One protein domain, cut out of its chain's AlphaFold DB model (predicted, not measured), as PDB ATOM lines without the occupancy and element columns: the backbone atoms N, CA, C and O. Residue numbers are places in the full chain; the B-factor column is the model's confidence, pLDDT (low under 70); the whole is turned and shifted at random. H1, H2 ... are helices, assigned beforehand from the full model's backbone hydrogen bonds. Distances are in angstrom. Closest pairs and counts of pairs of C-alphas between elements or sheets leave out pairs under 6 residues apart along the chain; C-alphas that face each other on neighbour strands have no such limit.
ATOM      1  N   SER A   9     -24.229 -43.404   3.051       58.47
ATOM      2  CA  SER A   9     -25.637 -43.327   2.626       58.47
ATOM      3  C   SER A   9     -25.852 -42.805   1.194       58.47
ATOM      4  O   SER A   9     -26.887 -43.059   0.583       58.47
ATOM      5  N   TYR A  10     -24.907 -42.026   0.656       63.56
ATOM      6  CA  TYR A  10     -24.945 -41.568  -0.734       63.56
ATOM      7  C   TYR A  10     -24.536 -42.687  -1.699       63.56
ATOM      8  O   TYR A  10     -25.104 -42.782  -2.782       63.56
ATOM      9  N   LEU A  11     -23.595 -43.547  -1.296       64.94
ATOM     10  CA  LEU A  11     -23.062 -44.635  -2.123       64.94
ATOM     11  C   LEU A  11     -24.056 -45.792  -2.274       64.94
ATOM     12  O   LEU A  11     -24.121 -46.403  -3.335       64.94
ATOM     13  N   GLU A  12     -24.866 -46.060  -1.248       63.12
ATOM     14  CA  GLU A  12     -25.880 -47.126  -1.273       63.12
ATOM     15  C   GLU A  12     -26.916 -46.942  -2.395       63.12
ATOM     16  O   GLU A  12     -27.368 -47.926  -2.979       63.12
ATOM     17  N   ASN A  13     -27.244 -45.690  -2.735       67.00
ATOM     18  CA  ASN A  13     -28.299 -45.322  -3.689       67.00
ATOM     19  C   ASN A  13     -27.792 -45.083  -5.122       67.00
ATOM     20  O   ASN A  13     -28.544 -44.627  -5.987       67.00
ATOM     21  N   VAL A  14     -26.512 -45.343  -5.384       73.38
ATOM     22  CA  VAL A  14     -25.925 -45.184  -6.715       73.38
ATOM     23  C   VAL A  14     -26.429 -46.301  -7.620       73.38
ATOM     24  O   VAL A  14     -26.259 -47.482  -7.316       73.38
ATOM     25  N   ASN A  15     -26.992 -45.929  -8.771       73.88
ATOM     26  CA  ASN A  15     -27.295 -46.891  -9.822       73.88
ATOM     27  C   ASN A  15     -25.992 -47.346 -10.502       73.88
ATOM     28  O   ASN A  15     -25.300 -46.558 -11.156       73.88
ATOM     29  N   VAL A  16     -25.661 -48.621 -10.325       76.06
ATOM     30  CA  VAL A  16     -24.445 -49.262 -10.845       76.06
ATOM     31  C   VAL A  16     -24.731 -50.239 -11.986       76.06
ATOM     32  O   VAL A  16     -23.814 -50.892 -12.468       76.06
ATOM     33  N   GLU A  17     -25.978 -50.340 -12.446       73.06
ATOM     34  CA  GLU A  17     -26.359 -51.250 -13.536       73.06
ATOM     35  C   GLU A  17     -25.753 -50.832 -14.883       73.06
ATOM     36  O   GLU A  17     -25.543 -51.654 -15.765       73.06
ATOM     37  N   THR A  18     -25.391 -49.556 -15.035       69.19
ATOM     38  CA  THR A  18     -24.683 -49.053 -16.223       69.19
ATOM     39  C   THR A  18     -23.168 -49.287 -16.170       69.19
ATOM     40  O   THR A  18     -22.455 -48.845 -17.069       69.19
ATOM     41  N   LEU A  19     -22.655 -49.906 -15.100       73.50
ATOM     42  CA  LEU A  19     -21.251 -50.288 -14.952       73.50
ATOM     43  C   LEU A  19     -21.092 -51.744 -15.387       73.50
ATOM     44  O   LEU A  19     -21.172 -52.658 -14.566       73.50
ATOM     45  N   ASP A  20     -20.925 -51.945 -16.694       68.88
ATOM     46  CA  ASP A  20     -20.936 -53.282 -17.275       68.88
ATOM     47  C   ASP A  20     -19.641 -54.050 -16.984       68.88
ATOM     48  O   ASP A  20     -19.745 -55.170 -16.517       68.88
ATOM     49  N   PHE A  21     -18.440 -53.490 -17.194       73.06
ATOM     50  CA  PHE A  21     -17.122 -54.119 -16.909       73.06
ATOM     51  C   PHE A  21     -16.969 -55.609 -17.304       73.06
ATOM     52  O   PHE A  21     -16.001 -56.255 -16.913       73.06
ATOM     53  N   SER A  22     -17.898 -56.149 -18.095       64.94
ATOM     54  CA  SER A  22     -18.013 -57.552 -18.489       64.94
ATOM     55  C   SER A  22     -16.976 -57.889 -19.554       64.94
ATOM     56  O   SER A  22     -16.499 -59.016 -19.650       64.94
ATOM     57  N   LEU A  23     -16.569 -56.870 -20.312       62.06
ATOM     58  CA  LEU A  23     -15.428 -56.901 -21.205       62.06
ATOM     59  C   LEU A  23     -14.175 -56.516 -20.423       62.06
ATOM     60  O   LEU A  23     -13.839 -55.341 -20.260       62.06
ATOM     61  N   HIS A  24     -13.473 -57.533 -19.940       64.50
ATOM     62  CA  HIS A  24     -12.170 -57.347 -19.329       64.50
ATOM     63  C   HIS A  24     -11.132 -56.947 -20.379       64.50
ATOM     64  O   HIS A  24     -11.159 -57.404 -21.522       64.50
ATOM     65  N   LEU A  25     -10.087 -56.256 -19.931       58.72
ATOM     66  CA  LEU A  25      -8.807 -56.265 -20.640       58.72
ATOM     67  C   LEU A  25      -8.122 -57.654 -20.622       58.72
ATOM     68  O   LEU A  25      -6.983 -57.748 -21.045       58.72
ATOM     69  N   ASN A  26      -8.750 -58.720 -20.105       50.50
ATOM     70  CA  ASN A  26      -8.115 -60.016 -19.817       50.50
ATOM     71  C   ASN A  26      -8.359 -61.136 -20.837       50.50
ATOM     72  O   ASN A  26      -7.743 -62.189 -20.694       50.50
ATOM     73  N   ASP A  27      -9.077 -60.903 -21.942       47.94
ATOM     74  CA  ASP A  27      -8.951 -61.795 -23.116       47.94
ATOM     75  C   ASP A  27      -7.570 -61.671 -23.807       47.94
ATOM     76  O   ASP A  27      -7.267 -62.316 -24.811       47.94
ATOM     77  N   ILE A  28      -6.657 -60.891 -23.218       49.09
ATOM     78  CA  ILE A  28      -5.240 -60.795 -23.570       49.09
ATOM     79  C   ILE A  28      -4.476 -62.012 -23.003       49.09
ATOM     80  O   ILE A  28      -3.492 -61.895 -22.278       49.09
ATOM     81  N   THR A  29      -4.880 -63.219 -23.401       45.78
ATOM     82  CA  THR A  29      -3.893 -64.287 -23.652       45.78
ATOM     83  C   THR A  29      -3.063 -63.983 -24.907       45.78
ATOM     84  O   THR A  29      -2.015 -64.586 -25.128       45.78
ATOM     85  N   ALA A  30      -3.449 -62.976 -25.693       47.09
ATOM     86  CA  ALA A  30      -2.649 -62.450 -26.783       47.09
ATOM     87  C   ALA A  30      -1.585 -61.459 -26.277       47.09
ATOM     88  O   ALA A  30      -1.753 -60.245 -26.337       47.09
ATOM     89  N   LEU A  31      -0.433 -61.983 -25.856       47.16
ATOM     90  CA  LEU A  31       0.845 -61.255 -25.758       47.16
ATOM     91  C   LEU A  31       1.363 -60.777 -27.140       47.16
ATOM     92  O   LEU A  31       2.575 -60.741 -27.362       47.16
ATOM     93  N   ASP A  32       0.469 -60.427 -28.067       52.59
ATOM     94  CA  ASP A  32       0.804 -59.958 -29.407       52.59
ATOM     95  C   ASP A  32       0.557 -58.440 -29.513       52.59
ATOM     96  O   ASP A  32      -0.593 -57.996 -29.452       52.59
ATOM     97  N   PRO A  33       1.618 -57.625 -29.642       48.56
ATOM     98  CA  PRO A  33       1.516 -56.174 -29.788       48.56
ATOM     99  C   PRO A  33       0.835 -55.717 -31.091       48.56
ATOM    100  O   PRO A  33       0.468 -54.551 -31.179       48.56
ATOM    101  N   THR A  34       0.598 -56.606 -32.065       54.34
ATOM    102  CA  THR A  34      -0.148 -56.287 -33.302       54.34
ATOM    103  C   THR A  34      -1.670 -56.352 -33.145       54.34
ATOM    104  O   THR A  34      -2.416 -56.114 -34.094       54.34
ATOM    105  N   ASN A  35      -2.156 -56.693 -31.953       58.03
ATOM    106  CA  ASN A  35      -3.557 -57.004 -31.744       58.03
ATOM    107  C   ASN A  35      -4.394 -55.732 -31.528       58.03
ATOM    108  O   ASN A  35      -4.496 -55.239 -30.404       58.03
ATOM    109  N   ASP A  36      -5.050 -55.236 -32.583       62.91
ATOM    110  CA  ASP A  36      -6.028 -54.130 -32.535       62.91
ATOM    111  C   ASP A  36      -7.093 -54.299 -31.429       62.91
ATOM    112  O   ASP A  36      -7.664 -53.314 -30.943       62.91
ATOM    113  N   ASN A  37      -7.310 -55.529 -30.948       73.12
ATOM    114  CA  ASN A  37      -8.207 -55.813 -29.835       73.12
ATOM    115  C   ASN A  37      -7.778 -55.114 -28.536       73.12
ATOM    116  O   ASN A  37      -8.647 -54.651 -27.803       73.12
ATOM    117  N   ILE A  38      -6.479 -54.950 -28.237       77.25
ATOM    118  CA  ILE A  38      -6.068 -54.296 -26.979       77.25
ATOM    119  C   ILE A  38      -6.465 -52.819 -26.947       77.25
ATOM    120  O   ILE A  38      -6.944 -52.330 -25.925       77.25
ATOM    121  N   LEU A  39      -6.311 -52.113 -28.071       82.69
ATOM    122  CA  LEU A  39      -6.707 -50.711 -28.197       82.69
ATOM    123  C   LEU A  39      -8.226 -50.572 -28.105       82.69
ATOM    124  O   LEU A  39      -8.721 -49.671 -27.427       82.69
ATOM    125  N   TYR A  40      -8.961 -51.480 -28.749       83.50
ATOM    126  CA  TYR A  40     -10.416 -51.519 -28.677       83.50
ATOM    127  C   TYR A  40     -10.917 -51.763 -27.245       83.50
ATOM    128  O   TYR A  40     -11.696 -50.962 -26.721       83.50
ATOM    129  N   HIS A  41     -10.417 -52.803 -26.569       82.50
ATOM    130  CA  HIS A  41     -10.791 -53.112 -25.187       82.50
ATOM    131  C   HIS A  41     -10.360 -52.007 -24.214       82.50
ATOM    132  O   HIS A  41     -11.111 -51.674 -23.300       82.50
ATOM    133  N   PHE A  42      -9.211 -51.362 -24.442       87.12
ATOM    134  CA  PHE A  42      -8.792 -50.184 -23.679       87.12
ATOM    135  C   PHE A  42      -9.796 -49.033 -23.797       87.12
ATOM    136  O   PHE A  42     -10.144 -48.416 -22.787       87.12
ATOM    137  N   CYS A  43     -10.292 -48.744 -25.003       86.19
ATOM    138  CA  CYS A  43     -11.305 -47.710 -25.218       86.19
ATOM    139  C   CYS A  43     -12.627 -48.041 -24.517       86.19
ATOM    140  O   CYS A  43     -13.206 -47.169 -23.867       86.19
ATOM    141  N   LEU A  44     -13.099 -49.287 -24.630       84.25
ATOM    142  CA  LEU A  44     -14.332 -49.722 -23.971       84.25
ATOM    143  C   LEU A  44     -14.217 -49.642 -22.449       84.25
ATOM    144  O   LEU A  44     -15.061 -49.027 -21.804       84.25
ATOM    145  N   PHE A  45     -13.125 -50.158 -21.892       88.00
ATOM    146  CA  PHE A  45     -12.879 -50.114 -20.459       88.00
ATOM    147  C   PHE A  45     -12.880 -48.677 -19.915       88.00
ATOM    148  O   PHE A  45     -13.509 -48.388 -18.898       88.00
ATOM    149  N   ASN A  46     -12.232 -47.740 -20.614       89.81
ATOM    150  CA  ASN A  46     -12.223 -46.335 -20.199       89.81
ATOM    151  C   ASN A  46     -13.588 -45.652 -20.342       89.81
ATOM    152  O   ASN A  46     -13.924 -44.767 -19.549       89.81
ATOM    153  N   LYS A  47     -14.404 -46.077 -21.312       86.56
ATOM    154  CA  LYS A  47     -15.795 -45.631 -21.423       86.56
ATOM    155  C   LYS A  47     -16.604 -46.079 -20.203       86.56
ATOM    156  O   LYS A  47     -17.290 -45.245 -19.611       86.56
ATOM    157  N   ASP A  48     -16.453 -47.331 -19.783       86.94
ATOM    158  CA  ASP A  48     -17.139 -47.862 -18.603       86.94
ATOM    159  C   ASP A  48     -16.661 -47.217 -17.303       86.94
ATOM    160  O   ASP A  48     -17.452 -46.939 -16.404       86.94
ATOM    161  N   LEU A  49     -15.372 -46.890 -17.231       89.00
ATOM    162  CA  LEU A  49     -14.778 -46.264 -16.060       89.00
ATOM    163  C   LEU A  49     -15.182 -44.791 -15.884       89.00
ATOM    164  O   LEU A  49     -15.220 -44.302 -14.754       89.00
ATOM    165  N   MET A  50     -15.443 -44.068 -16.979       87.75
ATOM    166  CA  MET A  50     -15.580 -42.607 -16.942       87.75
ATOM    167  C   MET A  50     -16.842 -42.063 -17.597       87.75
ATOM    168  O   MET A  50     -17.503 -41.204 -17.017       87.75
ATOM    169  N   PHE A  51     -17.173 -42.521 -18.805       83.88
ATOM    170  CA  PHE A  51     -18.274 -41.953 -19.578       83.88
ATOM    171  C   PHE A  51     -19.629 -42.320 -18.975       83.88
ATOM    172  O   PHE A  51     -20.433 -41.421 -18.734       83.88
ATOM    173  N   TRP A  52     -19.874 -43.601 -18.678       80.88
ATOM    174  CA  TRP A  52     -21.141 -43.997 -18.056       80.88
ATOM    175  C   TRP A  52     -21.317 -43.384 -16.656       80.88
ATOM    176  O   TRP A  52     -22.334 -42.712 -16.475       80.88
ATOM    177  N   PRO A  53     -20.316 -43.465 -15.746       84.81
ATOM    178  CA  PRO A  53     -20.283 -42.788 -14.438       84.81
ATOM    179  C   PRO A  53     -20.632 -41.298 -14.447       84.81
ATOM    180  O   PRO A  53     -21.281 -40.786 -13.527       84.81
ATOM    181  N   TYR A  54     -20.167 -40.592 -15.478       83.81
ATOM    182  CA  TYR A  54     -20.442 -39.175 -15.692       83.81
ATOM    183  C   TYR A  54     -21.867 -38.942 -16.213       83.81
ATOM    184  O   TYR A  54     -22.575 -38.073 -15.706       83.81
ATOM    185  N   MET A  55     -22.303 -39.725 -17.204       78.69
ATOM    186  CA  MET A  55     -23.564 -39.499 -17.914       78.69
ATOM    187  C   MET A  55     -24.809 -39.963 -17.143       78.69
ATOM    188  O   MET A  55     -25.839 -39.295 -17.226       78.69
ATOM    189  N   PHE A  56     -24.752 -41.084 -16.412       74.44
ATOM    190  CA  PHE A  56     -25.969 -41.784 -15.960       74.44
ATOM    191  C   PHE A  56     -26.140 -41.889 -14.440       74.44
ATOM    192  O   PHE A  56     -27.258 -42.048 -13.957       74.44
ATOM    193  N   ASN A  57     -25.066 -41.754 -13.670       69.88
ATOM    194  CA  ASN A  57     -25.047 -42.065 -12.236       69.88
ATOM    195  C   ASN A  57     -24.371 -40.983 -11.378       69.88
ATOM    196  O   ASN A  57     -24.320 -41.123 -10.158       69.88
ATOM    197  N   LYS A  58     -23.932 -39.866 -11.987       75.94
ATOM    198  CA  LYS A  58     -23.392 -38.662 -11.310       75.94
ATOM    199  C   LYS A  58     -22.282 -38.966 -10.289       75.94
ATOM    200  O   LYS A  58     -22.050 -38.191  -9.361       75.94
ATOM    201  N   LEU A  59     -21.590 -40.091 -10.464       81.31
ATOM    202  CA  LEU A  59     -20.460 -40.513  -9.631       81.31
ATOM    203  C   LEU A  59     -19.199 -39.702  -9.924       81.31
ATOM    204  O   LEU A  59     -18.256 -39.694  -9.132       81.31
ATOM    205  N   ILE A  60     -19.174 -39.073 -11.095       85.81
ATOM    206  CA  ILE A  60     -18.044 -38.333 -11.628       85.81
ATOM    207  C   ILE A  60     -18.517 -36.933 -11.984       85.81
ATOM    208  O   ILE A  60     -19.469 -36.755 -12.746       85.81
ATOM    209  N   SER A  61     -17.837 -35.934 -11.433       88.94
ATOM    210  CA  SER A  61     -18.039 -34.541 -11.816       88.94
ATOM    211  C   SER A  61     -17.468 -34.251 -13.208       88.94
ATOM    212  O   SER A  61     -16.581 -34.945 -13.704       88.94
ATOM    213  N   ARG A  62     -17.940 -33.175 -13.843       88.44
ATOM    214  CA  ARG A  62     -17.406 -32.728 -15.140       88.44
ATOM    215  C   ARG A  62     -15.891 -32.503 -15.097       88.44
ATOM    216  O   ARG A  62     -15.205 -32.871 -16.045       88.44
ATOM    217  N   ASP A  63     -15.380 -31.933 -14.011       92.38
ATOM    218  CA  ASP A  63     -13.951 -31.643 -13.869       92.38
ATOM    219  C   ASP A  63     -13.133 -32.936 -13.757       92.38
ATOM    220  O   ASP A  63     -12.158 -33.102 -14.485       92.38
ATOM    221  N   GLU A  64     -13.584 -33.906 -12.950       90.75
ATOM    222  CA  GLU A  64     -12.952 -35.232 -12.873       90.75
ATOM    223  C   GLU A  64     -12.969 -35.959 -14.227       90.75
ATOM    224  O   GLU A  64     -11.985 -36.603 -14.596       90.75
ATOM    225  N   PHE A  65     -14.063 -35.842 -14.987       91.50
ATOM    226  CA  PHE A  65     -14.155 -36.404 -16.334       91.50
ATOM    227  C   PHE A  65     -13.112 -35.785 -17.273       91.50
ATOM    228  O   PHE A  65     -12.365 -36.511 -17.930       91.50
ATOM    229  N   LEU A  66     -13.016 -34.452 -17.309       92.81
ATOM    230  CA  LEU A  66     -12.061 -33.736 -18.159       92.81
ATOM    231  C   LEU A  66     -10.606 -34.029 -17.772       92.81
ATOM    232  O   LEU A  66      -9.771 -34.260 -18.651       92.81
ATOM    233  N   GLU A  67     -10.297 -34.063 -16.475       94.56
ATOM    234  CA  GLU A  67      -8.965 -34.418 -15.978       94.56
ATOM    235  C   GLU A  67      -8.564 -35.828 -16.407       94.56
ATOM    236  O   GLU A  67      -7.437 -36.036 -16.869       94.56
ATOM    237  N   PHE A  68      -9.488 -36.787 -16.301       94.62
ATOM    238  CA  PHE A  68      -9.225 -38.157 -16.710       94.62
ATOM    239  C   PHE A  68      -9.058 -38.285 -18.227       94.62
ATOM    240  O   PHE A  68      -8.060 -38.856 -18.663       94.62
ATOM    241  N   LYS A  69      -9.962 -37.715 -19.045       94.31
ATOM    242  CA  LYS A  69      -9.843 -37.744 -20.521       94.31
ATOM    243  C   LYS A  69      -8.477 -37.225 -20.979       94.31
ATOM    244  O   LYS A  69      -7.842 -37.809 -21.852       94.31
ATOM    245  N   ASN A  70      -7.990 -36.168 -20.331       95.62
ATOM    246  CA  ASN A  70      -6.693 -35.552 -20.598       95.62
ATOM    247  C   ASN A  70      -5.479 -36.418 -20.209       95.62
ATOM    248  O   ASN A  70      -4.367 -36.108 -20.633       95.62
ATOM    249  N   VAL A  71      -5.619 -37.454 -19.375       97.25
ATOM    250  CA  VAL A  71      -4.540 -38.434 -19.123       97.25
ATOM    251  C   VAL A  71      -4.744 -39.721 -19.921       97.25
ATOM    252  O   VAL A  71      -3.762 -40.294 -20.392       97.25
ATOM    253  N   GLU A  72      -5.996 -40.127 -20.134       95.69
ATOM    254  CA  GLU A  72      -6.401 -41.257 -20.975       95.69
ATOM    255  C   GLU A  72      -5.914 -41.091 -22.416       95.69
ATOM    256  O   GLU A  72      -5.339 -42.025 -22.962       95.69
ATOM    257  N   GLU A  73      -6.063 -39.903 -23.013       96.00
ATOM    258  CA  GLU A  73      -5.624 -39.632 -24.390       96.00
ATOM    259  C   GLU A  73      -4.135 -39.963 -24.592       96.00
ATOM    260  O   GLU A  73      -3.746 -40.613 -25.562       96.00
ATOM    261  N   TYR A  74      -3.286 -39.574 -23.640       96.69
ATOM    262  CA  TYR A  74      -1.857 -39.877 -23.705       96.69
ATOM    263  C   TYR A  74      -1.555 -41.344 -23.416       96.69
ATOM    264  O   TYR A  74      -0.601 -41.877 -23.976       96.69
ATOM    265  N   ALA A  75      -2.337 -41.998 -22.555       95.00
ATOM    266  CA  ALA A  75      -2.200 -43.429 -22.321       95.00
ATOM    267  C   ALA A  75      -2.576 -44.240 -23.570       95.00
ATOM    268  O   ALA A  75      -1.829 -45.141 -23.945       95.00
ATOM    269  N   TYR A  76      -3.654 -43.856 -24.256       94.06
ATOM    270  CA  TYR A  76      -4.062 -44.425 -25.537       94.06
ATOM    271  C   TYR A  76      -2.985 -44.228 -26.611       94.06
ATOM    272  O   TYR A  76      -2.566 -45.194 -27.238       94.06
ATOM    273  N   ASN A  77      -2.470 -43.005 -26.781       94.56
ATOM    274  CA  ASN A  77      -1.416 -42.733 -27.764       94.56
ATOM    275  C   ASN A  77      -0.122 -43.494 -27.445       94.56
ATOM    276  O   ASN A  77       0.507 -44.046 -28.344       94.56
ATOM    277  N   ALA A  78       0.259 -43.583 -26.169       93.06
ATOM    278  CA  ALA A  78       1.415 -44.371 -25.752       93.06
ATOM    279  C   ALA A  78       1.219 -45.873 -26.006       93.06
ATOM    280  O   ALA A  78       2.180 -46.542 -26.370       93.06
ATOM    281  N   LEU A  79       0.005 -46.402 -25.830       90.56
ATOM    282  CA  LEU A  79      -0.322 -47.789 -26.159       90.56
ATOM    283  C   LEU A  79      -0.267 -48.023 -27.675       90.56
ATOM    284  O   LEU A  79       0.389 -48.958 -28.118       90.56
ATOM    285  N   LYS A  80      -0.887 -47.135 -28.460       90.50
ATOM    286  CA  LYS A  80      -0.934 -47.188 -29.929       90.50
ATOM    287  C   LYS A  80       0.450 -47.107 -30.576       90.50
ATOM    288  O   LYS A  80       0.682 -47.720 -31.607       90.50
ATOM    289  N   GLU A  81       1.357 -46.336 -29.987       90.94
ATOM    290  CA  GLU A  81       2.747 -46.198 -30.442       90.94
ATOM    291  C   GLU A  81       3.696 -47.236 -29.805       90.94
ATOM    292  O   GLU A  81       4.915 -47.048 -29.853       90.94
ATOM    293  N   GLU A  82       3.166 -48.277 -29.149       88.06
ATOM    294  CA  GLU A  82       3.931 -49.344 -28.481       88.06
ATOM    295  C   GLU A  82       4.973 -48.828 -27.462       88.06
ATOM    296  O   GLU A  82       6.052 -49.385 -27.266       88.06
ATOM    297  N   GLN A  83       4.662 -47.727 -26.779       90.62
ATOM    298  CA  GLN A  83       5.560 -47.069 -25.819       90.62
ATOM    299  C   GLN A  83       5.331 -47.505 -24.373       90.62
ATOM    300  O   GLN A  83       6.063 -47.078 -23.475       90.62
ATOM    301  N   LEU A  84       4.309 -48.324 -24.130       89.56
ATOM    302  CA  LEU A  84       4.053 -48.911 -22.824       89.56
ATOM    303  C   LEU A  84       4.825 -50.218 -22.685       89.56
ATOM    304  O   LEU A  84       4.750 -51.105 -23.527       89.56
ATOM    305  N   SER A  85       5.540 -50.362 -21.576       88.38
ATOM    306  CA  SER A  85       6.148 -51.645 -21.233       88.38
ATOM    307  C   SER A  85       5.071 -52.690 -20.929       88.38
ATOM    308  O   SER A  85       3.998 -52.366 -20.413       88.38
ATOM    309  N   ARG A  86       5.391 -53.971 -21.148       85.12
ATOM    310  CA  ARG A  86       4.506 -55.098 -20.792       85.12
ATOM    311  C   ARG A  86       4.043 -55.049 -19.335       85.12
ATOM    312  O   ARG A  86       2.898 -55.369 -19.047       85.12
ATOM    313  N   PHE A  87       4.907 -54.595 -18.426       88.94
ATOM    314  CA  PHE A  87       4.560 -54.398 -17.018       88.94
ATOM    315  C   PHE A  87       3.479 -53.324 -16.822       88.94
ATOM    316  O   PHE A  87       2.565 -53.509 -16.025       88.94
ATOM    317  N   GLN A  88       3.553 -52.206 -17.554       90.31
ATOM    318  CA  GLN A  88       2.534 -51.154 -17.483       90.31
ATOM    319  C   GLN A  88       1.193 -51.638 -18.029       90.31
ATOM    320  O   GLN A  88       0.176 -51.375 -17.397       90.31
ATOM    321  N   ILE A  89       1.210 -52.358 -19.154       88.25
ATOM    322  CA  ILE A  89       0.011 -52.956 -19.754       88.25
ATOM    323  C   ILE A  89      -0.621 -53.940 -18.771       88.25
ATOM    324  O   ILE A  89      -1.769 -53.748 -18.382       88.25
ATOM    325  N   LYS A  90       0.156 -54.913 -18.277       86.69
ATOM    326  CA  LYS A  90      -0.318 -55.897 -17.298       86.69
ATOM    327  C   LYS A  90      -0.917 -55.226 -16.066       86.69
ATOM    328  O   LYS A  90      -2.016 -55.554 -15.661       86.69
ATOM    329  N   SER A  91      -0.259 -54.202 -15.537       90.31
ATOM    330  CA  SER A  91      -0.768 -53.498 -14.363       90.31
ATOM    331  C   SER A  91      -2.068 -52.707 -14.604       90.31
ATOM    332  O   SER A  91      -2.755 -52.373 -13.641       90.31
ATOM    333  N   ILE A  92      -2.395 -52.356 -15.852       91.00
ATOM    334  CA  ILE A  92      -3.704 -51.790 -16.221       91.00
ATOM    335  C   ILE A  92      -4.736 -52.922 -16.341       91.00
ATOM    336  O   ILE A  92      -5.846 -52.764 -15.838       91.00
ATOM    337  N   CYS A  93      -4.359 -54.057 -16.936       87.31
ATOM    338  CA  CYS A  93      -5.192 -55.260 -17.014       87.31
ATOM    339  C   CYS A  93      -5.596 -55.771 -15.624       87.31
ATOM    340  O   CYS A  93      -6.786 -55.913 -15.368       87.31
ATOM    341  N   ASP A  94      -4.643 -55.900 -14.696       88.94
ATOM    342  CA  ASP A  94      -4.900 -56.335 -13.315       88.94
ATOM    343  C   ASP A  94      -5.928 -55.414 -12.612       88.94
ATOM    344  O   ASP A  94      -6.759 -55.857 -11.827       88.94
ATOM    345  N   LEU A  95      -5.912 -54.104 -12.901       91.81
ATOM    346  CA  LEU A  95      -6.896 -53.158 -12.354       91.81
ATOM    347  C   LEU A  95      -8.284 -53.313 -12.993       91.81
ATOM    348  O   LEU A  95      -9.288 -53.125 -12.309       91.81
ATOM    349  N   SER A  96      -8.350 -53.633 -14.285       89.19
ATOM    350  CA  SER A  96      -9.608 -53.956 -14.970       89.19
ATOM    351  C   SER A  96     -10.221 -55.248 -14.433       89.19
ATOM    352  O   SER A  96     -11.436 -55.306 -14.256       89.19
ATOM    353  N   GLU A  97      -9.395 -56.248 -14.130       87.69
ATOM    354  CA  GLU A  97      -9.821 -57.523 -13.551       87.69
ATOM    355  C   GLU A  97     -10.516 -57.336 -12.204       87.69
ATOM    356  O   GLU A  97     -11.634 -57.816 -12.037       87.69
ATOM    357  N   ILE A  98      -9.932 -56.530 -11.308       92.31
ATOM    358  CA  ILE A  98     -10.527 -56.209 -10.000       92.31
ATOM    359  C   ILE A  98     -11.964 -55.683 -10.139       92.31
ATOM    360  O   ILE A  98     -12.827 -56.039  -9.341       92.31
ATOM    361  N   LEU A  99     -12.245 -54.826 -11.129       91.25
ATOM    362  CA  LEU A  99     -13.592 -54.264 -11.302       91.25
ATOM    363  C   LEU A  99     -14.606 -55.289 -11.776       91.25
ATOM    364  O   LEU A  99     -15.752 -55.259 -11.326       91.25
ATOM    365  N   SER A 100     -14.194 -56.182 -12.665       88.44
ATOM    366  CA  SER A 100     -15.087 -57.224 -13.143       88.44
ATOM    367  C   SER A 100     -15.334 -58.289 -12.074       88.44
ATOM    368  O   SER A 100     -16.484 -58.640 -11.824       88.44
ATOM    369  N   GLU A 101     -14.298 -58.719 -11.343       91.25
ATOM    370  CA  GLU A 101     -14.475 -59.604 -10.186       91.25
ATOM    371  C   GLU A 101     -15.416 -58.975  -9.153       91.25
ATOM    372  O   GLU A 101     -16.363 -59.616  -8.701       91.25
ATOM    373  N   ALA A 102     -15.219 -57.694  -8.825       92.50
ATOM    374  CA  ALA A 102     -16.096 -56.983  -7.901       92.50
ATOM    375  C   ALA A 102     -17.545 -56.914  -8.411       92.50
ATOM    376  O   ALA A 102     -18.476 -57.047  -7.617       92.50
ATOM    377  N   LYS A 103     -17.764 -56.746  -9.722       89.94
ATOM    378  CA  LYS A 103     -19.110 -56.783 -10.309       89.94
ATOM    379  C   LYS A 103     -19.749 -58.158 -10.135       89.94
ATOM    380  O   LYS A 103     -20.871 -58.228  -9.644       89.94
ATOM    381  N   LEU A 104     -19.037 -59.232 -10.473       90.69
ATOM    382  CA  LEU A 104     -19.545 -60.597 -10.316       90.69
ATOM    383  C   LEU A 104     -19.907 -60.883  -8.857       90.69
ATOM    384  O   LEU A 104     -21.001 -61.366  -8.578       90.69
ATOM    385  N   LEU A 105     -19.031 -60.511  -7.917       94.00
ATOM    386  CA  LEU A 105     -19.284 -60.650  -6.481       94.00
ATOM    387  C   LEU A 105     -20.510 -59.848  -6.024       94.00
ATOM    388  O   LEU A 105     -21.241 -60.303  -5.143       94.00
ATOM    389  N   ARG A 106     -20.762 -58.675  -6.618       93.88
ATOM    390  CA  ARG A 106     -21.969 -57.877  -6.359       93.88
ATOM    391  C   ARG A 106     -23.218 -58.579  -6.888       93.88
ATOM    392  O   ARG A 106     -24.213 -58.653  -6.175       93.88
ATOM    393  N   GLU A 107     -23.174 -59.091  -8.117       90.12
ATOM    394  CA  GLU A 107     -24.305 -59.762  -8.775       90.12
ATOM    395  C   GLU A 107     -24.763 -61.012  -8.014       90.12
ATOM    396  O   GLU A 107     -25.964 -61.240  -7.878       90.12
ATOM    397  N   ILE A 108     -23.829 -61.780  -7.446       94.75
ATOM    398  CA  ILE A 108     -24.154 -62.943  -6.601       94.75
ATOM    399  C   ILE A 108     -24.423 -62.580  -5.129       94.75
ATOM    400  O   ILE A 108     -24.644 -63.467  -4.306       94.75
ATOM    401  N   GLY A 109     -24.389 -61.290  -4.775       93.06
ATOM    402  CA  GLY A 109     -24.702 -60.788  -3.434       93.06
ATOM    403  C   GLY A 109     -23.620 -61.009  -2.371       93.06
ATOM    404  O   GLY A 109     -23.915 -60.879  -1.184       93.06
ATOM    405  N   VAL A 110     -22.383 -61.336  -2.762       97.56
ATOM    406  CA  VAL A 110     -21.244 -61.501  -1.837       97.56
ATOM    407  C   VAL A 110     -20.749 -60.156  -1.312       97.56
ATOM    408  O   VAL A 110     -20.398 -60.060  -0.138       97.56
ATOM    409  N   ILE A 111     -20.748 -59.119  -2.155       95.31
ATOM    410  CA  ILE A 111     -20.485 -57.739  -1.729       95.31
ATOM    411  C   ILE A 111     -21.711 -56.862  -1.961       95.31
ATOM    412  O   ILE A 111     -22.486 -57.057  -2.900       95.31
ATOM    413  N   LYS A 112     -21.882 -55.862  -1.105       92.38
ATOM    414  CA  LYS A 112     -22.955 -54.875  -1.200       92.38
ATOM    415  C   LYS A 112     -22.630 -53.808  -2.242       92.38
ATOM    416  O   LYS A 112     -21.480 -53.587  -2.617       92.38
ATOM    417  N   ASN A 113     -23.664 -53.072  -2.650       88.25
ATOM    418  CA  ASN A 113     -23.532 -51.999  -3.635       88.25
ATOM    419  C   ASN A 113     -22.482 -50.945  -3.236       88.25
ATOM    420  O   ASN A 113     -21.649 -50.567  -4.053       88.25
ATOM    421  N   TYR A 114     -22.466 -50.503  -1.971       88.19
ATOM    422  CA  TYR A 114     -21.488 -49.502  -1.526       88.19
ATOM    423  C   TYR A 114     -20.044 -50.029  -1.578       88.19
ATOM    424  O   TYR A 114     -19.152 -49.269  -1.939       88.19
ATOM    425  N   GLU A 115     -19.812 -51.315  -1.286       90.94
ATOM    426  CA  GLU A 115     -18.481 -51.943  -1.349       90.94
ATOM    427  C   GLU A 115     -17.985 -51.979  -2.795       90.94
ATOM    428  O   GLU A 115     -16.841 -51.623  -3.078       90.94
ATOM    429  N   PHE A 116     -18.874 -52.314  -3.735       92.38
ATOM    430  CA  PHE A 116     -18.576 -52.237  -5.163       92.38
ATOM    431  C   PHE A 116     -18.219 -50.808  -5.596       92.38
ATOM    432  O   PHE A 116     -17.218 -50.602  -6.285       92.38
ATOM    433  N   VAL A 117     -18.990 -49.804  -5.164       90.25
ATOM    434  CA  VAL A 117     -18.701 -48.396  -5.479       90.25
ATOM    435  C   VAL A 117     -17.361 -47.958  -4.874       90.25
ATOM    436  O   VAL A 117     -16.588 -47.274  -5.541       90.25
ATOM    437  N   GLU A 118     -17.030 -48.371  -3.651       90.94
ATOM    438  CA  GLU A 118     -15.730 -48.082  -3.037       90.94
ATOM    439  C   GLU A 118     -14.569 -48.695  -3.830       90.94
ATOM    440  O   GLU A 118     -13.593 -47.991  -4.117       90.94
ATOM    441  N   ILE A 119     -14.684 -49.962  -4.243       93.88
ATOM    442  CA  ILE A 119     -13.699 -50.628  -5.109       93.88
ATOM    443  C   ILE A 119     -13.557 -49.865  -6.431       93.88
ATOM    444  O   ILE A 119     -12.438 -49.539  -6.841       93.88
ATOM    445  N   PHE A 120     -14.678 -49.494  -7.054       92.56
ATOM    446  CA  PHE A 120     -14.705 -48.683  -8.270       92.56
ATOM    447  C   PHE A 120     -13.918 -47.376  -8.121       92.56
ATOM    448  O   PHE A 120     -13.025 -47.082  -8.923       92.56
ATOM    449  N   MET A 121     -14.185 -46.610  -7.062       90.81
ATOM    450  CA  MET A 121     -13.504 -45.340  -6.804       90.81
ATOM    451  C   MET A 121     -11.997 -45.529  -6.580       90.81
ATOM    452  O   MET A 121     -11.190 -44.723  -7.060       90.81
ATOM    453  N   GLN A 122     -11.600 -46.599  -5.884       94.19
ATOM    454  CA  GLN A 122     -10.194 -46.922  -5.639       94.19
ATOM    455  C   GLN A 122      -9.458 -47.284  -6.932       94.19
ATOM    456  O   GLN A 122      -8.402 -46.705  -7.216       94.19
ATOM    457  N   VAL A 123     -10.017 -48.187  -7.741       94.31
ATOM    458  CA  VAL A 123      -9.423 -48.592  -9.023       94.31
ATOM    459  C   VAL A 123      -9.314 -47.400  -9.969       94.31
ATOM    460  O   VAL A 123      -8.237 -47.157 -10.522       94.31
ATOM    461  N   ARG A 124     -10.373 -46.588 -10.093       93.06
ATOM    462  CA  ARG A 124     -10.358 -45.358 -10.899       93.06
ATOM    463  C   ARG A 124      -9.228 -44.421 -10.477       93.06
ATOM    464  O   ARG A 124      -8.471 -43.933 -11.317       93.06
ATOM    465  N   GLY A 125      -9.073 -44.199  -9.170       93.81
ATOM    466  CA  GLY A 125      -7.987 -43.384  -8.626       93.81
ATOM    467  C   GLY A 125      -6.598 -43.933  -8.972       93.81
ATOM    468  O   GLY A 125      -5.702 -43.168  -9.338       93.81
ATOM    469  N   LYS A 126      -6.409 -45.257  -8.914       96.62
ATOM    470  CA  LYS A 126      -5.147 -45.915  -9.297       96.62
ATOM    471  C   LYS A 126      -4.867 -45.807 -10.795       96.62
ATOM    472  O   LYS A 126      -3.728 -45.520 -11.169       96.62
ATOM    473  N   LEU A 127      -5.876 -45.983 -11.645       95.44
ATOM    474  CA  LEU A 127      -5.747 -45.812 -13.095       95.44
ATOM    475  C   LEU A 127      -5.362 -44.381 -13.454       95.44
ATOM    476  O   LEU A 127      -4.398 -44.178 -14.190       95.44
ATOM    477  N   PHE A 128      -6.013 -43.389 -12.846       96.06
ATOM    478  CA  PHE A 128      -5.667 -41.984 -13.046       96.06
ATOM    479  C   PHE A 128      -4.198 -41.686 -12.702       96.06
ATOM    480  O   PHE A 128      -3.496 -41.016 -13.465       96.06
ATOM    481  N   GLN A 129      -3.691 -42.222 -11.585       96.75
ATOM    482  CA  GLN A 129      -2.277 -42.085 -11.202       96.75
ATOM    483  C   GLN A 129      -1.340 -42.718 -12.239       96.75
ATOM    484  O   GLN A 129      -0.333 -42.111 -12.616       96.75
ATOM    485  N   LYS A 130      -1.677 -43.916 -12.735       96.00
ATOM    486  CA  LYS A 130      -0.894 -44.603 -13.773       96.00
ATOM    487  C   LYS A 130      -0.886 -43.819 -15.081       96.00
ATOM    488  O   LYS A 130       0.187 -43.584 -15.633       96.00
ATOM    489  N   TYR A 131      -2.041 -43.358 -15.550       97.25
ATOM    490  CA  TYR A 131      -2.150 -42.581 -16.786       97.25
ATOM    491  C   TYR A 131      -1.436 -41.235 -16.674       97.25
ATOM    492  O   TYR A 131      -0.751 -40.820 -17.605       97.25
ATOM    493  N   SER A 132      -1.484 -40.592 -15.507       97.56
ATOM    494  CA  SER A 132      -0.708 -39.378 -15.235       97.56
ATOM    495  C   SER A 132       0.803 -39.616 -15.357       97.56
ATOM    496  O   SER A 132       1.523 -38.805 -15.946       97.56
ATOM    497  N   ALA A 133       1.299 -40.745 -14.838       96.75
ATOM    498  CA  ALA A 133       2.702 -41.127 -14.975       96.75
ATOM    499  C   ALA A 133       3.075 -41.427 -16.439       96.75
ATOM    500  O   ALA A 133       4.116 -40.961 -16.911       96.75
ATOM    501  N   ILE A 134       2.205 -42.136 -17.169       96.81
ATOM    502  CA  ILE A 134       2.368 -42.418 -18.602       96.81
ATOM    503  C   ILE A 134       2.431 -41.117 -19.402       96.81
ATOM    504  O   ILE A 134       3.389 -40.908 -20.139       96.81
ATOM    505  N   LYS A 135       1.487 -40.194 -19.192       97.44
ATOM    506  CA  LYS A 135       1.475 -38.870 -19.823       97.44
ATOM    507  C   LYS A 135       2.792 -38.130 -19.620       97.44
ATOM    508  O   LYS A 135       3.358 -37.597 -20.573       97.44
ATOM    509  N   LYS A 136       3.305 -38.104 -18.387       96.69
ATOM    510  CA  LYS A 136       4.580 -37.443 -18.070       96.69
ATOM    511  C   LYS A 136       5.746 -38.066 -18.842       96.69
ATOM    512  O   LYS A 136       6.586 -37.333 -19.365       96.69
ATOM    513  N   ALA A 137       5.803 -39.395 -18.917       95.19
ATOM    514  CA  ALA A 137       6.837 -40.109 -19.661       95.19
ATOM    515  C   ALA A 137       6.722 -39.872 -21.177       95.19
ATOM    516  O   ALA A 137       7.715 -39.518 -21.814       95.19
ATOM    517  N   TYR A 138       5.510 -39.977 -21.724       95.00
ATOM    518  CA  TYR A 138       5.208 -39.761 -23.138       95.00
ATOM    519  C   TYR A 138       5.585 -38.343 -23.582       95.00
ATOM    520  O   TYR A 138       6.346 -38.165 -24.529       95.00
ATOM    521  N   LEU A 139       5.152 -37.313 -22.844       94.44
ATOM    522  CA  LEU A 139       5.501 -35.921 -23.149       94.44
ATOM    523  C   LEU A 139       7.013 -35.674 -23.083       94.44
ATOM    524  O   LEU A 139       7.559 -34.978 -23.937       94.44
ATOM    525  N   LYS A 140       7.711 -36.262 -22.102       93.25
ATOM    526  CA  LYS A 140       9.174 -36.153 -22.001       93.25
ATOM    527  C   LYS A 140       9.865 -36.744 -23.232       93.25
ATOM    528  O   LYS A 140      10.825 -36.152 -23.722       93.25
ATOM    529  N   LYS A 141       9.376 -37.882 -23.733       91.38
ATOM    530  CA  LYS A 141       9.877 -38.507 -24.959       91.38
ATOM    531  C   LYS A 141       9.592 -37.631 -26.182       91.38
ATOM    532  O   LYS A 141      10.527 -37.270 -26.880       91.38
ATOM    533  N   GLN A 142       8.355 -37.168 -26.358       90.06
ATOM    534  CA  GLN A 142       7.965 -36.286 -27.469       90.06
ATOM    535  C   GLN A 142       8.784 -34.986 -27.524       90.06
ATOM    536  O   GLN A 142       9.176 -34.543 -28.599       90.06
ATOM    537  N   ILE A 143       9.074 -34.379 -26.368       91.00
ATOM    538  CA  ILE A 143       9.947 -33.200 -26.273       91.00
ATOM    539  C   ILE A 143      11.357 -33.526 -26.774       91.00
ATOM    540  O   ILE A 143      11.924 -32.746 -27.538       91.00
ATOM    541  N   LYS A 144      11.910 -34.675 -26.363       90.38
ATOM    542  CA  LYS A 144      13.237 -35.130 -26.786       90.38
ATOM    543  C   LYS A 144      13.270 -35.410 -28.292       90.38
ATOM    544  O   LYS A 144      14.141 -34.880 -28.974       90.38
ATOM    545  N   ASP A 145      12.306 -36.171 -28.797       89.00
ATOM    546  CA  ASP A 145      12.254 -36.620 -30.192       89.00
ATOM    547  C   ASP A 145      12.042 -35.443 -31.157       89.00
ATOM    548  O   ASP A 145      12.649 -35.389 -32.223       89.00
ATOM    549  N   LYS A 146      11.250 -34.438 -30.759       87.62
ATOM    550  CA  LYS A 146      11.019 -33.214 -31.550       87.62
ATOM    551  C   LYS A 146      12.098 -32.144 -31.363       87.62
ATOM    552  O   LYS A 146      11.949 -31.036 -31.881       87.62
ATOM    553  N   GLY A 147      13.149 -32.421 -30.587       87.00
ATOM    554  CA  GLY A 147      14.203 -31.448 -30.283       87.00
ATOM    555  C   GLY A 147      13.669 -30.169 -29.626       87.00
ATOM    556  O   GLY A 147      14.199 -29.078 -29.852       87.00
ATOM    557  N   ILE A 148      12.584 -30.268 -28.851       88.12
ATOM    558  CA  ILE A 148      12.004 -29.125 -28.147       88.12
ATOM    559  C   ILE A 148      12.929 -28.773 -26.981       88.12
ATOM    560  O   ILE A 148      13.188 -29.579 -26.091       88.12
ATOM    561  N   THR A 149      13.423 -27.538 -26.979       87.75
ATOM    562  CA  THR A 149      14.349 -27.016 -25.969       87.75
ATOM    563  C   THR A 149      13.707 -25.878 -25.182       87.75
ATOM    564  O   THR A 149      12.633 -25.384 -25.531       87.75
ATOM    565  N   LYS A 150      14.399 -25.391 -24.141       82.44
ATOM    566  CA  LYS A 150      13.987 -24.187 -23.395       82.44
ATOM    567  C   LYS A 150      13.795 -22.963 -24.309       82.44
ATOM    568  O   LYS A 150      12.927 -22.136 -24.044       82.44
ATOM    569  N   ASN A 151      14.525 -22.897 -25.425       86.38
ATOM    570  CA  ASN A 151      14.449 -21.798 -26.391       86.38
ATOM    571  C   ASN A 151      13.310 -21.973 -27.411       86.38
ATOM    572  O   ASN A 151      12.987 -21.036 -28.144       86.38
ATOM    573  N   SER A 152      12.659 -23.142 -27.467       87.88
ATOM    574  CA  SER A 152      11.556 -23.390 -28.403       87.88
ATOM    575  C   SER A 152      10.361 -22.466 -28.158       87.88
ATOM    576  O   SER A 152       9.729 -22.043 -29.121       87.88
ATOM    577  N   ALA A 153      10.089 -22.078 -26.907       85.69
ATOM    578  CA  ALA A 153       9.021 -21.129 -26.586       85.69
ATOM    579  C   ALA A 153       9.308 -19.716 -27.127       85.69
ATOM    580  O   ALA A 153       8.421 -19.083 -27.696       85.69
ATOM    581  N   GLN A 154      10.549 -19.232 -26.997       87.00
ATOM    582  CA  GLN A 154      10.963 -17.940 -27.555       87.00
ATOM    583  C   GLN A 154      10.884 -17.947 -29.084       87.00
ATOM    584  O   GLN A 154      10.320 -17.024 -29.667       87.00
ATOM    585  N   ARG A 155      11.349 -19.025 -29.731       87.88
ATOM    586  CA  ARG A 155      11.200 -19.206 -31.184       87.88
ATOM    587  C   ARG A 155       9.737 -19.176 -31.624       87.88
ATOM    588  O   ARG A 155       9.437 -18.593 -32.659       87.88
ATOM    589  N   LEU A 156       8.834 -19.800 -30.863       89.94
ATOM    590  CA  LEU A 156       7.406 -19.803 -31.182       89.94
ATOM    591  C   LEU A 156       6.801 -18.395 -31.080       89.94
ATOM    592  O   LEU A 156       6.083 -17.977 -31.980       89.94
ATOM    593  N   ARG A 157       7.136 -17.649 -30.016       89.44
ATOM    594  CA  ARG A 157       6.686 -16.259 -29.824       89.44
ATOM    595  C   ARG A 157       7.192 -15.331 -30.928       89.44
ATOM    596  O   ARG A 157       6.411 -14.533 -31.423       89.44
ATOM    597  N   ALA A 158       8.450 -15.476 -31.343       88.56
ATOM    598  CA  ALA A 158       9.003 -14.705 -32.456       88.56
ATOM    599  C   ALA A 158       8.254 -14.991 -33.768       88.56
ATOM    600  O   ALA A 158       7.845 -14.063 -34.453       88.56
ATOM    601  N   LYS A 159       7.984 -16.269 -34.079       90.19
ATOM    602  CA  LYS A 159       7.181 -16.643 -35.258       90.19
ATOM    603  C   LYS A 159       5.759 -16.078 -35.217       90.19
ATOM    604  O   LYS A 159       5.251 -15.673 -36.253       90.19
ATOM    605  N   LEU A 160       5.127 -16.069 -34.041       91.56
ATOM    606  CA  LEU A 160       3.797 -15.481 -33.852       91.56
ATOM    607  C   LEU A 160       3.807 -13.959 -34.036       91.56
ATOM    608  O   LEU A 160       2.891 -13.433 -34.654       91.56
ATOM    609  N   ALA A 161       4.833 -13.260 -33.545       88.56
ATOM    610  CA  ALA A 161       4.964 -11.817 -33.745       88.56
ATOM    611  C   ALA A 161       5.051 -11.467 -35.239       88.56
ATOM    612  O   ALA A 161       4.285 -10.637 -35.711       88.56
ATOM    613  N   CYS A 162       5.865 -12.204 -36.005       86.25
ATOM    614  CA  CYS A 162       5.975 -12.011 -37.455       86.25
ATOM    615  C   CYS A 162       4.677 -12.310 -38.232       86.25
ATOM    616  O   CYS A 162       4.534 -11.858 -39.364       86.25
ATOM    617  N   LEU A 163       3.746 -13.091 -37.670       85.75
ATOM    618  CA  LEU A 163       2.434 -13.343 -38.281       85.75
ATOM    619  C   LEU A 163       1.442 -12.199 -38.050       85.75
ATOM    620  O   LEU A 163       0.559 -12.021 -38.872       85.75
ATOM    621  N   ASN A 164       1.587 -11.449 -36.956       73.38
ATOM    622  CA  ASN A 164       0.704 -10.328 -36.612       73.38
ATOM    623  C   ASN A 164       1.170  -8.988 -37.208       73.38
ATOM    624  O   ASN A 164       0.476  -7.985 -37.070       73.38
ATOM    625  N   GLU A 165       2.366  -8.959 -37.798       62.41
ATOM    626  CA  GLU A 165       2.938  -7.795 -38.485       62.41
ATOM    627  C   GLU A 165       2.590  -7.758 -39.991       62.41
ATOM    628  O   GLU A 165       2.941  -6.790 -40.663       62.41
ATOM    629  N   ASN A 166       1.878  -8.776 -40.499       50.78
ATOM    630  CA  ASN A 166       1.236  -8.805 -41.824       50.78
ATOM    631  C   ASN A 166      -0.285  -8.700 -41.685       50.78
ATOM    632  O   ASN A 166      -0.917  -8.206 -42.645       50.78
TER     633      ASN A 166
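Overview. This is residues 9 to 166 of the 166 residues of a protein of Chryseobacterium sp. StRB126 (UniProt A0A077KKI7). A helical hairpin of H3 and long H4 is crossed by a second, H1 and H2; residues 149 to 166, with H5, stick out past H4's end. The printed part has 158 residues with five named helices, H1 to H5 in order, and no named strand: all helix. It is loose, with radius of gyration of the C-alphas 19.5 A, spanning 67 by 38 by 22 A.

Along the chain. H4, residues 113 to 145, runs 47.1 A from C-alpha 113 at (-23.532, -51.999, -3.635) to C-alpha 145 at (12.254, -36.620, -30.192). H3 is residues 86 to 107, H2 62 to 80, H1 36 to 55, H5 152 to 164.

Arrangement. H4 touches H3 with residues 113 to 127 alone, closest C-alphas Ala 102 and Phe 116, 6.0 A. With residues 128 to 138 alone it touches H2 at a steep tilt of 54 degrees, closest C-alphas Tyr 74 and Lys 135, 5.2 A. H1 and H2 touch, a hairpin. In H4 and H5 every O i to N i+4 pair is within hydrogen-bond range.

Size, cuts and confidence. The printed part has no cut. Residues 22 to 36, among others, are under pLDDT 70.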